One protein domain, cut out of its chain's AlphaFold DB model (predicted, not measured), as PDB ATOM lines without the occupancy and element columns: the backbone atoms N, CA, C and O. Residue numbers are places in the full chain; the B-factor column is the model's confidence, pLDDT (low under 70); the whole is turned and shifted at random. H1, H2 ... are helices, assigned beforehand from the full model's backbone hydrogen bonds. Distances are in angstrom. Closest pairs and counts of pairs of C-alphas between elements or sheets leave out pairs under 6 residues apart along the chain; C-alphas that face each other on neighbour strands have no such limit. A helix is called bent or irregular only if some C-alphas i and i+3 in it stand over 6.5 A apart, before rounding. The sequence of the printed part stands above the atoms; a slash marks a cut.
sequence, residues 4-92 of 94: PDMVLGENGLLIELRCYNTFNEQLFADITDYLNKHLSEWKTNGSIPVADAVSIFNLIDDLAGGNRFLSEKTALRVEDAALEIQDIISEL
ATOM      1  N   PRO A   4      38.280 -10.950 -37.900       95.56
ATOM      2  CA  PRO A   4      38.877 -12.276 -38.074       95.56
ATOM      3  C   PRO A   4      38.154 -13.160 -39.101       95.56
ATOM      4  O   PRO A   4      38.801 -13.915 -39.821       95.56
ATOM      5  N   ASP A   5      36.826 -13.045 -39.209       96.38
ATOM      6  CA  ASP A   5      36.039 -13.821 -40.174       96.38
ATOM      7  C   ASP A   5      36.268 -13.329 -41.616       96.38
ATOM      8  O   ASP A   5      36.225 -14.130 -42.545       96.38
ATOM      9  N   MET A   6      36.536 -12.030 -41.813       97.25
ATOM     10  CA  MET A   6      36.870 -11.461 -43.128       97.25
ATOM     11  C   MET A   6      38.244 -11.930 -43.624       97.25
ATOM     12  O   MET A   6      38.463 -12.043 -44.826       97.25
ATOM     13  N   VAL A   7      39.170 -12.216 -42.705       96.50
ATOM     14  CA  VAL A   7      40.538 -12.639 -43.034       96.50
ATOM     15  C   VAL A   7      40.632 -14.165 -43.157       96.50
ATOM     16  O   VAL A   7      41.051 -14.674 -44.196       96.50
ATOM     17  N   LEU A   8      40.218 -14.894 -42.114       93.81
ATOM     18  CA  LEU A   8      40.428 -16.342 -41.940       93.81
ATOM     19  C   LEU A   8      39.132 -17.167 -41.895       93.81
ATOM     20  O   LEU A   8      39.192 -18.383 -41.705       93.81
ATOM     21  N   GLY A   9      37.961 -16.540 -42.020       92.75
ATOM     22  CA  GLY A   9      36.692 -17.264 -42.074       92.75
ATOM     23  C   GLY A   9      36.584 -18.145 -43.320       92.75
ATOM     24  O   GLY A   9      37.380 -18.038 -44.245       92.75
ATOM     25  N   GLU A  10      35.561 -19.000 -43.379       91.88
ATOM     26  CA  GLU A  10      35.335 -19.923 -44.508       91.88
ATOM     27  C   GLU A  10      35.296 -19.216 -45.878       91.88
ATOM     28  O   GLU A  10      35.762 -19.768 -46.870       91.88
ATOM     29  N   ASN A  11      34.811 -17.970 -45.902       91.81
ATOM     30  CA  ASN A  11      34.806 -17.081 -47.069       91.81
ATOM     31  C   ASN A  11      35.725 -15.863 -46.853       91.81
ATOM     32  O   ASN A  11      35.405 -14.757 -47.275       91.81
ATOM     33  N   GLY A  12      36.796 -16.045 -46.081       96.19
ATOM     34  CA  GLY A  12      37.784 -15.020 -45.777       96.19
ATOM     35  C   GLY A  12      38.788 -14.845 -46.915       96.19
ATOM     36  O   GLY A  12      39.020 -15.769 -47.700       96.19
ATOM     37  N   LEU A  13      39.429 -13.678 -46.978       96.88
ATOM     38  CA  LEU A  13      40.314 -13.306 -48.083       96.88
ATOM     39  C   LEU A  13      41.462 -14.305 -48.254       96.88
ATOM     40  O   LEU A  13      41.766 -14.716 -49.373       96.88
ATOM     41  N   LEU A  14      42.064 -14.746 -47.147       95.19
ATOM     42  CA  LEU A  14      43.178 -15.692 -47.188       95.19
ATOM     43  C   LEU A  14      42.722 -17.095 -47.602       95.19
ATOM     44  O   LEU A  14      43.468 -17.815 -48.266       95.19
ATOM     45  N   ILE A  15      41.485 -17.482 -47.268       94.81
ATOM     46  CA  ILE A  15      40.913 -18.753 -47.725       94.81
ATOM     47  C   ILE A  15      40.641 -18.704 -49.226       94.81
ATOM     48  O   ILE A  15      41.005 -19.646 -49.933       94.81
ATOM     49  N   GLU A  16      40.080 -17.607 -49.737       94.06
ATOM     50  CA  GLU A  16      39.867 -17.446 -51.176       94.06
ATOM     51  C   GLU A  16      41.182 -17.470 -51.960       94.06
ATOM     52  O   GLU A  16      41.305 -18.186 -52.964       94.06
ATOM     53  N   LEU A  17      42.196 -16.768 -51.455       93.38
ATOM     54  CA  LEU A  17      43.510 -16.729 -52.079       93.38
ATOM     55  C   LEU A  17      44.176 -18.111 -52.075       93.38
ATOM     56  O   LEU A  17      44.700 -18.547 -53.100       93.38
ATOM     57  N   ARG A  18      44.121 -18.836 -50.953       90.75
ATOM     58  CA  ARG A  18      44.766 -20.147 -50.796       90.75
ATOM     59  C   ARG A  18      44.066 -21.264 -51.565       90.75
ATOM     60  O   ARG A  18      44.738 -22.128 -52.128       90.75
ATOM     61  N   CYS A  19      42.737 -21.292 -51.547       91.50
ATOM     62  CA  CYS A  19      41.956 -22.389 -52.117       91.50
ATOM     63  C   CYS A  19      41.645 -22.180 -53.599       91.50
ATOM     64  O   CYS A  19      41.566 -23.156 -54.346       91.50
ATOM     65  N   TYR A  20      41.480 -20.926 -54.029       91.75
ATOM     66  CA  TYR A  20      40.982 -20.599 -55.365       91.75
ATOM     67  C   TYR A  20      41.916 -19.683 -56.165       91.75
ATOM     68  O   TYR A  20      41.579 -19.333 -57.296       91.75
ATOM     69  N   ASN A  21      43.081 -19.296 -55.622       92.12
ATOM     70  CA  ASN A  21      44.039 -18.375 -56.258       92.12
ATOM     71  C   ASN A  21      43.389 -17.060 -56.730       92.12
ATOM     72  O   ASN A  21      43.832 -16.449 -57.707       92.12
ATOM     73  N   THR A  22      42.310 -16.648 -56.063       91.88
ATOM     74  CA  THR A  22      41.526 -15.464 -56.414       91.88
ATOM     75  C   THR A  22      41.677 -14.428 -55.317       91.88
ATOM     76  O   THR A  22      41.599 -14.751 -54.136       91.88
ATOM     77  N   PHE A  23      41.893 -13.180 -55.724       95.56
ATOM     78  CA  PHE A  23      41.884 -12.044 -54.817       95.56
ATOM     79  C   PHE A  23      40.508 -11.379 -54.871       95.56
ATOM     80  O   PHE A  23      40.077 -10.923 -55.933       95.56
ATOM     81  N   ASN A  24      39.805 -11.359 -53.740       96.62
ATOM     82  CA  ASN A  24      38.474 -10.776 -53.638       96.62
ATOM     83  C   ASN A  24      38.569  -9.292 -53.270       96.62
ATOM     84  O   ASN A  24      38.706  -8.939 -52.102       96.62
ATOM     85  N   GLU A  25      38.471  -8.426 -54.280       97.19
ATOM     86  CA  GLU A  25      38.574  -6.969 -54.104       97.19
ATOM     87  C   GLU A  25      37.497  -6.397 -53.179       97.19
ATOM     88  O   GLU A  25      37.769  -5.470 -52.424       97.19
ATOM     89  N   GLN A  26      36.276  -6.948 -53.203       96.94
ATOM     90  CA  GLN A  26      35.209  -6.458 -52.331       96.94
ATOM     91  C   GLN A  26      35.507  -6.793 -50.871       96.94
ATOM     92  O   GLN A  26      35.347  -5.948 -49.997       96.94
ATOM     93  N   LEU A  27      35.978  -8.012 -50.610       97.31
ATOM     94  CA  LEU A  27      36.343  -8.421 -49.261       97.31
ATOM     95  C   LEU A  27      37.564  -7.651 -48.750       97.31
ATOM     96  O   LEU A  27      37.620  -7.293 -47.578       97.31
ATOM     97  N   PHE A  28      38.521  -7.358 -49.630       98.00
ATOM     98  CA  PHE A  28      39.652  -6.509 -49.284       98.00
ATOM     99  C   PHE A  28      39.223  -5.067 -48.965       98.00
ATOM    100  O   PHE A  28      39.701  -4.508 -47.982       98.00
ATOM    101  N   ALA A  29      38.277  -4.494 -49.715       98.12
ATOM    102  CA  ALA A  29      37.698  -3.190 -49.390       98.12
ATOM    103  C   ALA A  29      36.993  -3.195 -48.021       98.12
ATOM    104  O   ALA A  29      37.183  -2.284 -47.220       98.12
ATOM    105  N   ASP A  30      36.246  -4.255 -47.700       97.75
ATOM    106  CA  ASP A  30      35.596  -4.389 -46.390       97.75
ATOM    107  C   ASP A  30      36.627  -4.474 -45.239       97.75
ATOM    108  O   ASP A  30      36.399  -3.945 -44.146       97.75
ATOM    109  N   ILE A  31      37.775  -5.122 -45.483       98.31
ATOM    110  CA  ILE A  31      38.913  -5.204 -44.552       98.31
ATOM    111  C   ILE A  31      39.531  -3.817 -44.343       98.31
ATOM    112  O   ILE A  31      39.707  -3.404 -43.194       98.31
ATOM    113  N   THR A  32      39.857  -3.084 -45.409       98.00
ATOM    114  CA  THR A  32      40.484  -1.758 -45.289       98.00
ATOM    115  C   THR A  32      39.533  -0.737 -44.661       98.00
ATOM    116  O   THR A  32      39.958   0.035 -43.799       98.00
ATOM    117  N   ASP A  33      38.237  -0.781 -44.979       97.69
ATOM    118  CA  ASP A  33      37.205   0.031 -44.322       97.69
ATOM    119  C   ASP A  33      37.117  -0.270 -42.820       97.69
ATOM    120  O   ASP A  33      37.003   0.647 -41.995       97.69
ATOM    121  N   TYR A  34      37.197  -1.550 -42.437       97.62
ATOM    122  CA  TYR A  34      37.224  -1.943 -41.031       97.62
ATOM    123  C   TYR A  34      38.435  -1.344 -40.308       97.62
ATOM    124  O   TYR A  34      38.260  -0.750 -39.241       97.62
ATOM    125  N   LEU A  35      39.639  -1.467 -40.875       97.25
ATOM    126  CA  LEU A  35      40.864  -0.948 -40.260       97.25
ATOM    127  C   LEU A  35      40.807   0.573 -40.095       97.25
ATOM    128  O   LEU A  35      40.976   1.071 -38.983       97.25
ATOM    129  N   ASN A  36      40.465   1.303 -41.160       96.50
ATOM    130  CA  ASN A  36      40.354   2.764 -41.135       96.50
ATOM    131  C   ASN A  36      39.350   3.258 -40.085       96.50
ATOM    132  O   ASN A  36      39.602   4.231 -39.371       96.50
ATOM    133  N   LYS A  37      38.215   2.564 -39.936       95.88
ATOM    134  CA  LYS A  37      37.189   2.930 -38.956       95.88
ATOM    135  C   LYS A  37      37.675   2.816 -37.507       95.88
ATOM    136  O   LYS A  37      37.278   3.639 -36.682       95.88
ATOM    137  N   HIS A  38      38.498   1.818 -37.194       95.81
ATOM    138  CA  HIS A  38      38.959   1.564 -35.823       95.81
ATOM    139  C   HIS A  38      40.305   2.222 -35.506       95.81
ATOM    140  O   HIS A  38      40.670   2.331 -34.338       95.81
ATOM    141  N   LEU A  39      41.014   2.733 -36.514       95.00
ATOM    142  CA  LEU A  39      42.348   3.301 -36.353       95.00
ATOM    143  C   LEU A  39      42.392   4.447 -35.336       95.00
ATOM    144  O   LEU A  39      43.226   4.459 -34.431       95.00
ATOM    145  N   SER A  40      41.439   5.378 -35.434       93.00
ATOM    146  CA  SER A  40      41.323   6.503 -34.496       93.00
ATOM    147  C   SER A  40      41.062   6.055 -33.052       93.00
ATOM    148  O   SER A  40      41.618   6.630 -32.111       93.00
ATOM    149  N   GLU A  41      40.259   5.004 -32.869       95.25
ATOM    150  CA  GLU A  41      39.956   4.420 -31.564       95.25
ATOM    151  C   GLU A  41      41.197   3.743 -30.975       95.25
ATOM    152  O   GLU A  41      41.566   4.022 -29.834       95.25
ATOM    153  N   TRP A  42      41.881   2.904 -31.755       96.31
ATOM    154  CA  TRP A  42      43.097   2.213 -31.319       96.31
ATOM    155  C   TRP A  42      44.221   3.186 -30.984       96.31
ATOM    156  O   TRP A  42      44.878   3.017 -29.955       96.31
ATOM    157  N   LYS A  43      44.394   4.242 -31.789       94.00
ATOM    158  CA  LYS A  43      45.377   5.302 -31.534       94.00
ATOM    159  C   LYS A  43      45.068   6.066 -30.247       94.00
ATOM    160  O   LYS A  43      45.965   6.303 -29.447       94.00
ATOM    161  N   THR A  44      43.798   6.403 -30.010       94.12
ATOM    162  CA  THR A  44      43.367   7.117 -28.793       94.12
ATOM    163  C   THR A  44      43.516   6.254 -27.539       94.12
ATOM    164  O   THR A  44      43.962   6.739 -26.501       94.12
ATOM    165  N   ASN A  45      43.153   4.975 -27.631       94.00
ATOM    166  CA  ASN A  45      43.174   4.048 -26.500       94.00
ATOM    167  C   ASN A  45      44.567   3.452 -26.238       94.00
ATOM    168  O   ASN A  45      44.802   2.903 -25.163       94.00
ATOM    169  N   GLY A  46      45.480   3.528 -27.210       93.62
ATOM    170  CA  GLY A  46      46.804   2.910 -27.137       93.62
ATOM    171  C   GLY A  46      46.754   1.379 -27.115       93.62
ATOM    172  O   GLY A  46      47.641   0.740 -26.551       93.62
ATOM    173  N   SER A  47      45.698   0.777 -27.670       94.25
ATOM    174  CA  SER A  47      45.499  -0.674 -27.647       94.25
ATOM    175  C   SER A  47      44.675  -1.164 -28.832       94.25
ATOM    176  O   SER A  47      43.677  -0.536 -29.184       94.25
ATOM    177  N   ILE A  48      45.037  -2.334 -29.355       95.75
ATOM    178  CA  ILE A  48      44.288  -3.075 -30.377       95.75
ATOM    179  C   ILE A  48      43.754  -4.360 -29.727       95.75
ATOM    180  O   ILE A  48      44.504  -5.018 -28.994       95.75
ATOM    181  N   PRO A  49      42.494  -4.763 -29.968       95.94
ATOM    182  CA  PRO A  49      42.010  -6.072 -29.552       95.94
ATOM    183  C   PRO A  49      42.908  -7.193 -30.087       95.94
ATOM    184  O   PRO A  49      43.266  -7.214 -31.262       95.94
ATOM    185  N   VAL A  50      43.240  -8.173 -29.241       96.62
ATOM    186  CA  VAL A  50      44.160  -9.270 -29.609       96.62
ATOM    187  C   VAL A  50      43.695 -10.017 -30.861       96.62
ATOM    188  O   VAL A  50      44.516 -10.366 -31.704       96.62
ATOM    189  N   ALA A  51      42.387 -10.244 -31.003       95.75
ATOM    190  CA  ALA A  51      41.827 -10.917 -32.173       95.75
ATOM    191  C   ALA A  51      42.097 -10.149 -33.478       95.75
ATOM    192  O   ALA A  51      42.393 -10.770 -34.500       95.75
ATOM    193  N   ASP A  52      42.045  -8.818 -33.428       96.00
ATOM    194  CA  ASP A  52      42.282  -7.967 -34.591       96.00
ATOM    195  C   ASP A  52      43.776  -7.898 -34.900       96.00
ATOM    196  O   ASP A  52      44.165  -8.136 -36.038       96.00
ATOM    197  N   ALA A  53      44.625  -7.712 -33.882       95.56
ATOM    198  CA  ALA A  53      46.079  -7.713 -34.046       95.56
ATOM    199  C   ALA A  53      46.597  -9.023 -34.667       95.56
ATOM    200  O   ALA A  53      47.353  -8.996 -35.635       95.56
ATOM    201  N   VAL A  54      46.146 -10.177 -34.163       96.56
ATOM    202  CA  VAL A  54      46.511 -11.490 -34.725       96.56
ATOM    203  C   VAL A  54      46.039 -11.620 -36.174       96.56
ATOM    204  O   VAL A  54      46.776 -12.127 -37.016       96.56
ATOM    205  N   SER A  55      44.833 -11.143 -36.483       97.44
ATOM    206  CA  SER A  55      44.288 -11.212 -37.842       97.44
ATOM    207  C   SER A  55      45.026 -10.277 -38.809       97.44
ATOM    208  O   SER A  55      45.268 -10.673 -39.943       97.44
ATOM    209  N   ILE A  56      45.450  -9.089 -38.357       97.25
ATOM    210  CA  ILE A  56      46.299  -8.160 -39.122       97.25
ATOM    211  C   ILE A  56      47.645  -8.817 -39.441       97.25
ATOM    212  O   ILE A  56      48.067  -8.798 -40.592       97.25
ATOM    213  N   PHE A  57      48.304  -9.428 -38.451       95.56
ATOM    214  CA  PHE A  57      49.599 -10.072 -38.679       95.56
ATOM    215  C   PHE A  57      49.502 -11.241 -39.655       95.56
ATOM    216  O   PHE A  57      50.311 -11.313 -40.571       95.56
ATOM    217  N   ASN A  58      48.492 -12.103 -39.509       95.44
ATOM    218  CA  ASN A  58      48.274 -13.201 -40.452       95.44
ATOM    219  C   ASN A  58      47.989 -12.681 -41.867       95.44
ATOM    220  O   ASN A  58      48.493 -13.236 -42.835       95.44
ATOM    221  N   LEU A  59      47.207 -11.601 -41.987       96.69
ATOM    222  CA  LEU A  59      46.919 -10.973 -43.273       96.69
ATOM    223  C   LEU A  59      48.191 -10.442 -43.940       96.69
ATOM    224  O   LEU A  59      48.431 -10.746 -45.102       96.69
ATOM    225  N   ILE A  60      49.017  -9.681 -43.218       96.00
ATOM    226  CA  ILE A  60      50.262  -9.127 -43.767       96.00
ATOM    227  C   ILE A  60      51.248 -10.247 -44.129       96.00
ATOM    228  O   ILE A  60      51.823 -10.202 -45.212       96.00
ATOM    229  N   ASP A  61      51.433 -11.240 -43.254       94.25
ATOM    230  CA  ASP A  61      52.386 -12.340 -43.466       94.25
ATOM    231  C   ASP A  61      52.017 -13.182 -44.697       94.25
ATOM    232  O   ASP A  61      52.849 -13.381 -45.582       94.25
ATOM    233  N   ASP A  62      50.751 -13.596 -44.817       93.88
ATOM    234  CA  ASP A  62      50.307 -14.422 -45.945       93.88
ATOM    235  C   ASP A  62      50.282 -13.644 -47.272       93.88
ATOM    236  O   ASP A  62      50.577 -14.221 -48.323       93.88
ATOM    237  N   LEU A  63      49.962 -12.342 -47.254       94.94
ATOM    238  CA  LEU A  63      50.026 -11.518 -48.465       94.94
ATOM    239  C   LEU A  63      51.484 -11.263 -48.889       94.94
ATOM    240  O   LEU A  63      51.823 -11.434 -50.057       94.94
ATOM    241  N   ALA A  64      52.377 -10.931 -47.953       89.81
ATOM    242  CA  ALA A  64      53.789 -10.681 -48.253       89.81
ATOM    243  C   ALA A  64      54.569 -11.958 -48.617       89.81
ATOM    244  O   ALA A  64      55.561 -11.892 -49.343       89.81
ATOM    245  N   GLY A  65      54.132 -13.125 -48.129       82.62
ATOM    246  CA  GLY A  65      54.777 -14.413 -48.395       82.62
ATOM    247  C   GLY A  65      54.730 -14.837 -49.865       82.62
ATOM    248  O   GLY A  65      55.585 -15.609 -50.313       82.62
ATOM    249  N   GLY A  66      53.768 -14.308 -50.627       75.94
ATOM    250  CA  GLY A  66      53.592 -14.596 -52.044       75.94
ATOM    251  C   GLY A  66      53.222 -16.057 -52.330       75.94
ATOM    252  O   GLY A  66      53.328 -16.964 -51.503       75.94
ATOM    253  N   ASN A  67      52.763 -16.325 -53.552       81.31
ATOM    254  CA  ASN A  67      52.409 -17.681 -53.959       81.31
ATOM    255  C   ASN A  67      52.732 -17.905 -55.442       81.31
ATOM    256  O   ASN A  67      52.160 -17.278 -56.329       81.31
ATOM    257  N   ARG A  68      53.627 -18.868 -55.710       83.62
ATOM    258  CA  ARG A  68      54.099 -19.230 -57.062       83.62
ATOM    259  C   ARG A  68      53.010 -19.746 -58.011       83.62
ATOM    260  O   ARG A  68      53.278 -19.934 -59.192       83.62
ATOM    261  N   PHE A  69      51.836 -20.076 -57.480       87.88
ATOM    262  CA  PHE A  69      50.686 -20.554 -58.242       87.88
ATOM    263  C   PHE A  69      49.718 -19.427 -58.624       87.88
ATOM    264  O   PHE A  69      48.782 -19.674 -59.384       87.88
ATOM    265  N   LEU A  70      49.932 -18.208 -58.123       90.62
ATOM    266  CA  LEU A  70      49.152 -17.046 -58.527       90.62
ATOM    267  C   LEU A  70      49.504 -16.632 -59.955       90.62
ATOM    268  O   LEU A  70      50.636 -16.782 -60.417       90.62
ATOM    269  N   SER A  71      48.516 -16.070 -60.649       92.44
ATOM    270  CA  SER A  71      48.795 -15.326 -61.875       92.44
ATOM    271  C   SER A  71      49.647 -14.097 -61.551       92.44
ATOM    272  O   SER A  71      49.531 -13.556 -60.453       92.44
ATOM    273  N   GLU A  72      50.443 -13.612 -62.505       93.38
ATOM    274  CA  GLU A  72      51.250 -12.391 -62.332       93.38
ATOM    275  C   GLU A  72      50.401 -11.209 -61.840       93.38
ATOM    276  O   GLU A  72      50.751 -10.546 -60.869       93.38
ATOM    277  N   LYS A  73      49.219 -11.016 -62.439       94.06
ATOM    278  CA  LYS A  73      48.270  -9.978 -62.022       94.06
ATOM    279  C   LYS A  73      47.835 -10.141 -60.562       94.06
ATOM    280  O   LYS A  73      47.749  -9.155 -59.838       94.06
ATOM    281  N   THR A  74      47.518 -11.365 -60.143       94.50
ATOM    282  CA  THR A  74      47.077 -11.635 -58.767       94.50
ATOM    283  C   THR A  74      48.228 -11.479 -57.778       94.50
ATOM    284  O   THR A  74      48.009 -10.956 -56.694       94.50
ATOM    285  N   ALA A  75      49.439 -11.902 -58.146       94.12
ATOM    286  CA  ALA A  75      50.627 -11.759 -57.313       94.12
ATOM    287  C   ALA A  75      50.944 -10.282 -57.042       94.12
ATOM    288  O   ALA A  75      51.052  -9.901 -55.883       94.12
ATOM    289  N   LEU A  76      50.965  -9.443 -58.087       94.25
ATOM    290  CA  LEU A  76      51.142  -7.994 -57.938       94.25
ATOM    291  C   LEU A  76      50.067  -7.386 -57.035       94.25
ATOM    292  O   LEU A  76      50.376  -6.642 -56.115       94.25
ATOM    293  N   ARG A  77      48.798  -7.768 -57.237       96.06
ATOM    294  CA  ARG A  77      47.703  -7.256 -56.408       96.06
ATOM    295  C   ARG A  77      47.844  -7.634 -54.931       96.06
ATOM    296  O   ARG A  77      47.501  -6.829 -54.071       96.06
ATOM    297  N   VAL A  78      48.305  -8.852 -54.648       95.94
ATOM    298  CA  VAL A  78      48.558  -9.356 -53.292       95.94
ATOM    299  C   VAL A  78      49.704  -8.590 -52.623       95.94
ATOM    300  O   VAL A  78      49.576  -8.224 -51.457       95.94
ATOM    301  N   GLU A  79      50.777  -8.298 -53.362       95.00
ATOM    302  CA  GLU A  79      51.877  -7.453 -52.880       95.00
ATOM    303  C   GLU A  79      51.392  -6.026 -52.578       95.00
ATOM    304  O   GLU A  79      51.625  -5.525 -51.478       95.00
ATOM    305  N   ASP A  80      50.639  -5.411 -53.498       96.31
ATOM    306  CA  ASP A  80      50.033  -4.088 -53.296       96.31
ATOM    307  C   ASP A  80      49.119  -4.079 -52.060       96.31
ATOM    308  O   ASP A  80      49.190  -3.178 -51.228       96.31
ATOM    309  N   ALA A  81      48.305  -5.125 -51.885       97.50
ATOM    310  CA  ALA A  81      47.410  -5.265 -50.742       97.50
ATOM    311  C   ALA A  81      48.168  -5.343 -49.408       97.50
ATOM    312  O   ALA A  81      47.723  -4.766 -48.417       97.50
ATOM    313  N   ALA A  82      49.313  -6.035 -49.364       97.06
ATOM    314  CA  ALA A  82      50.149  -6.082 -48.167       97.06
ATOM    315  C   ALA A  82      50.664  -4.683 -47.796       97.06
ATOM    316  O   ALA A  82      50.593  -4.300 -46.627       97.06
ATOM    317  N   LEU A  83      51.132  -3.920 -48.791       96.50
ATOM    318  CA  LEU A  83      51.616  -2.551 -48.610       96.50
ATOM    319  C   LEU A  83      50.495  -1.614 -48.149       96.50
ATOM    320  O   LEU A  83      50.683  -0.885 -47.185       96.50
ATOM    321  N   GLU A  84      49.307  -1.695 -48.751       97.75
ATOM    322  CA  GLU A  84      48.146  -0.893 -48.341       97.75
ATOM    323  C   GLU A  84      47.769  -1.131 -46.868       97.75
ATOM    324  O   GLU A  84      47.499  -0.187 -46.125       97.75
ATOM    325  N   ILE A  85      47.773  -2.390 -46.413       97.62
ATOM    326  CA  ILE A  85      47.487  -2.713 -45.008       97.62
ATOM    327  C   ILE A  85      48.610  -2.207 -44.096       97.62
ATOM    328  O   ILE A  85      48.325  -1.680 -43.020       97.62
ATOM    329  N   GLN A  86      49.875  -2.340 -44.505       96.25
ATOM    330  CA  GLN A  86      51.012  -1.802 -43.757       96.25
ATOM    331  C   GLN A  86      50.950  -0.276 -43.639       96.25
ATOM    332  O   GLN A  86      51.174   0.237 -42.544       96.25
ATOM    333  N   ASP A  87      50.592   0.434 -44.707       96.81
ATOM    334  CA  ASP A  87      50.436   1.891 -44.709       96.81
ATOM    335  C   ASP A  87      49.351   2.326 -43.721       96.81
ATOM    336  O   ASP A  87      49.601   3.192 -42.881       96.81
ATOM    337  N   ILE A  88      48.186   1.664 -43.738       96.62
ATOM    338  CA  ILE A  88      47.111   1.924 -42.768       96.62
ATOM    339  C   ILE A  88      47.632   1.701 -41.346       96.62
ATOM    340  O   ILE A  88      47.550   2.587 -40.506       96.62
ATOM    341  N   ILE A  89      48.202   0.531 -41.050       95.25
ATOM    342  CA  ILE A  89      48.654   0.192 -39.692       95.25
ATOM    343  C   ILE A  89      49.797   1.099 -39.214       95.25
ATOM    344  O   ILE A  89      49.874   1.382 -38.017       95.25
ATOM    345  N   SER A  90      50.627   1.618 -40.120       94.56
ATOM    346  CA  SER A  90      51.699   2.568 -39.795       94.56
ATOM    347  C   SER A  90      51.165   3.894 -39.245       94.56
ATOM    348  O   SER A  90      51.856   4.563 -38.485       94.56
ATOM    349  N   GLU A  91      49.906   4.264 -39.511       94.62
ATOM    350  CA  GLU A  91      49.296   5.453 -38.898       94.62
ATOM    351  C   GLU A  91      49.097   5.327 -37.375       94.62
ATOM    352  O   GLU A  91      48.847   6.329 -36.692       94.62
ATOM    353  N   LEU A  92      49.210   4.118 -36.816       91.25
ATOM    354  CA  LEU A  92      49.233   3.897 -35.368       91.25
ATOM    355  C   LEU A  92      50.553   4.339 -34.730       91.25
ATOM    356  O   LEU A  92      50.594   4.517 -33.510       91.25
TER     357      LEU A  92
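Overview. This is residues 4 to 92 of the 94 residues of an uncharacterized protein of Lachnospiraceae bacterium MD335 (UniProt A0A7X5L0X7). This is an elongated body of helices in which three long ones, H3, H4 and H5, make most of the length: H5 packs on H3 along one side and on part of H4 along another, while H3 and H4 stay apart. The short H1 bridges H3 and H4 on the side away from H5, and H2 follows it on that side, toward the end where H5 begins. The printed part has 89 residues with five named helices, H1 to H5 in chain order, and no named strand; the class is all helix. It is compact, with a radius of gyration of the C-alphas of 12.9 A, and spans 41 by 24 by 20 A.

Arrangement. The hub is H1, residues 4 to 8, which touches three other helices. It touches H2, residues 13 to 20, only at the corner by their link, where the C-alphas of Val 7 and Leu 13 are closest at 5.1 A. H1 touches H3, residues 25 to 45, at residues 27 to 31 of H3 alone; the closest C-alphas, of Met 6 and Ile 31, are 6.7 A apart. H1 also touches H4, residues 50 to 65, with the C-alphas of Pro 4 and Ser 55 closest at 5.5 A. H2 and H3 are close but not clearly touching, at a shallow tilt of 25 degrees, opposite ways. H2 and H4 are also close but not clearly touching. H5, residues 72 to 90, touches H3 with residues 81 to 89 alone, at a shallow tilt of 14 degrees, the same way; the closest C-alphas, of Asn 36 and Ile 88, are 7.0 A apart. H4 and H5 form a helical hairpin: they touch, closest at the C-alphas of Ile 60 and Ala 82, 5.4 A, and run opposite ways at a tilt of 37 degrees, only just steep. H5 is apart from H1 and H2, and H3 is apart from H4. Every O i to N i+4 pair is within hydrogen-bond range in H1, H2, H4 and H5; in H3, 15 of 17 are.

Along the chain. H1 begins at C-alpha 4, (38.877, -12.276, -38.074), and is 5.8 A long; H2 is 10.3 A long. H3 measures 30.1 A and ends at C-alpha 45, (43.174, 4.048, -26.500). It is irregular, with C-alphas 37 and 40 at 7.1 A, and has a kink of 34 degrees near residue 38. H4 measures 22.2 A. H5 measures 27.1 A and ends at C-alpha 90, (51.699, 2.568, -39.795).

Size, cuts and confidence. The two C-alphas farthest apart, of Thr 44 and Phe 69, are 41.1 A apart. The printed part has no cut. The links H1 to H2, H2 to H3 and H3 to H4 are tight, and H4 to H5 is short. No printed residue is under 70 in pLDDT.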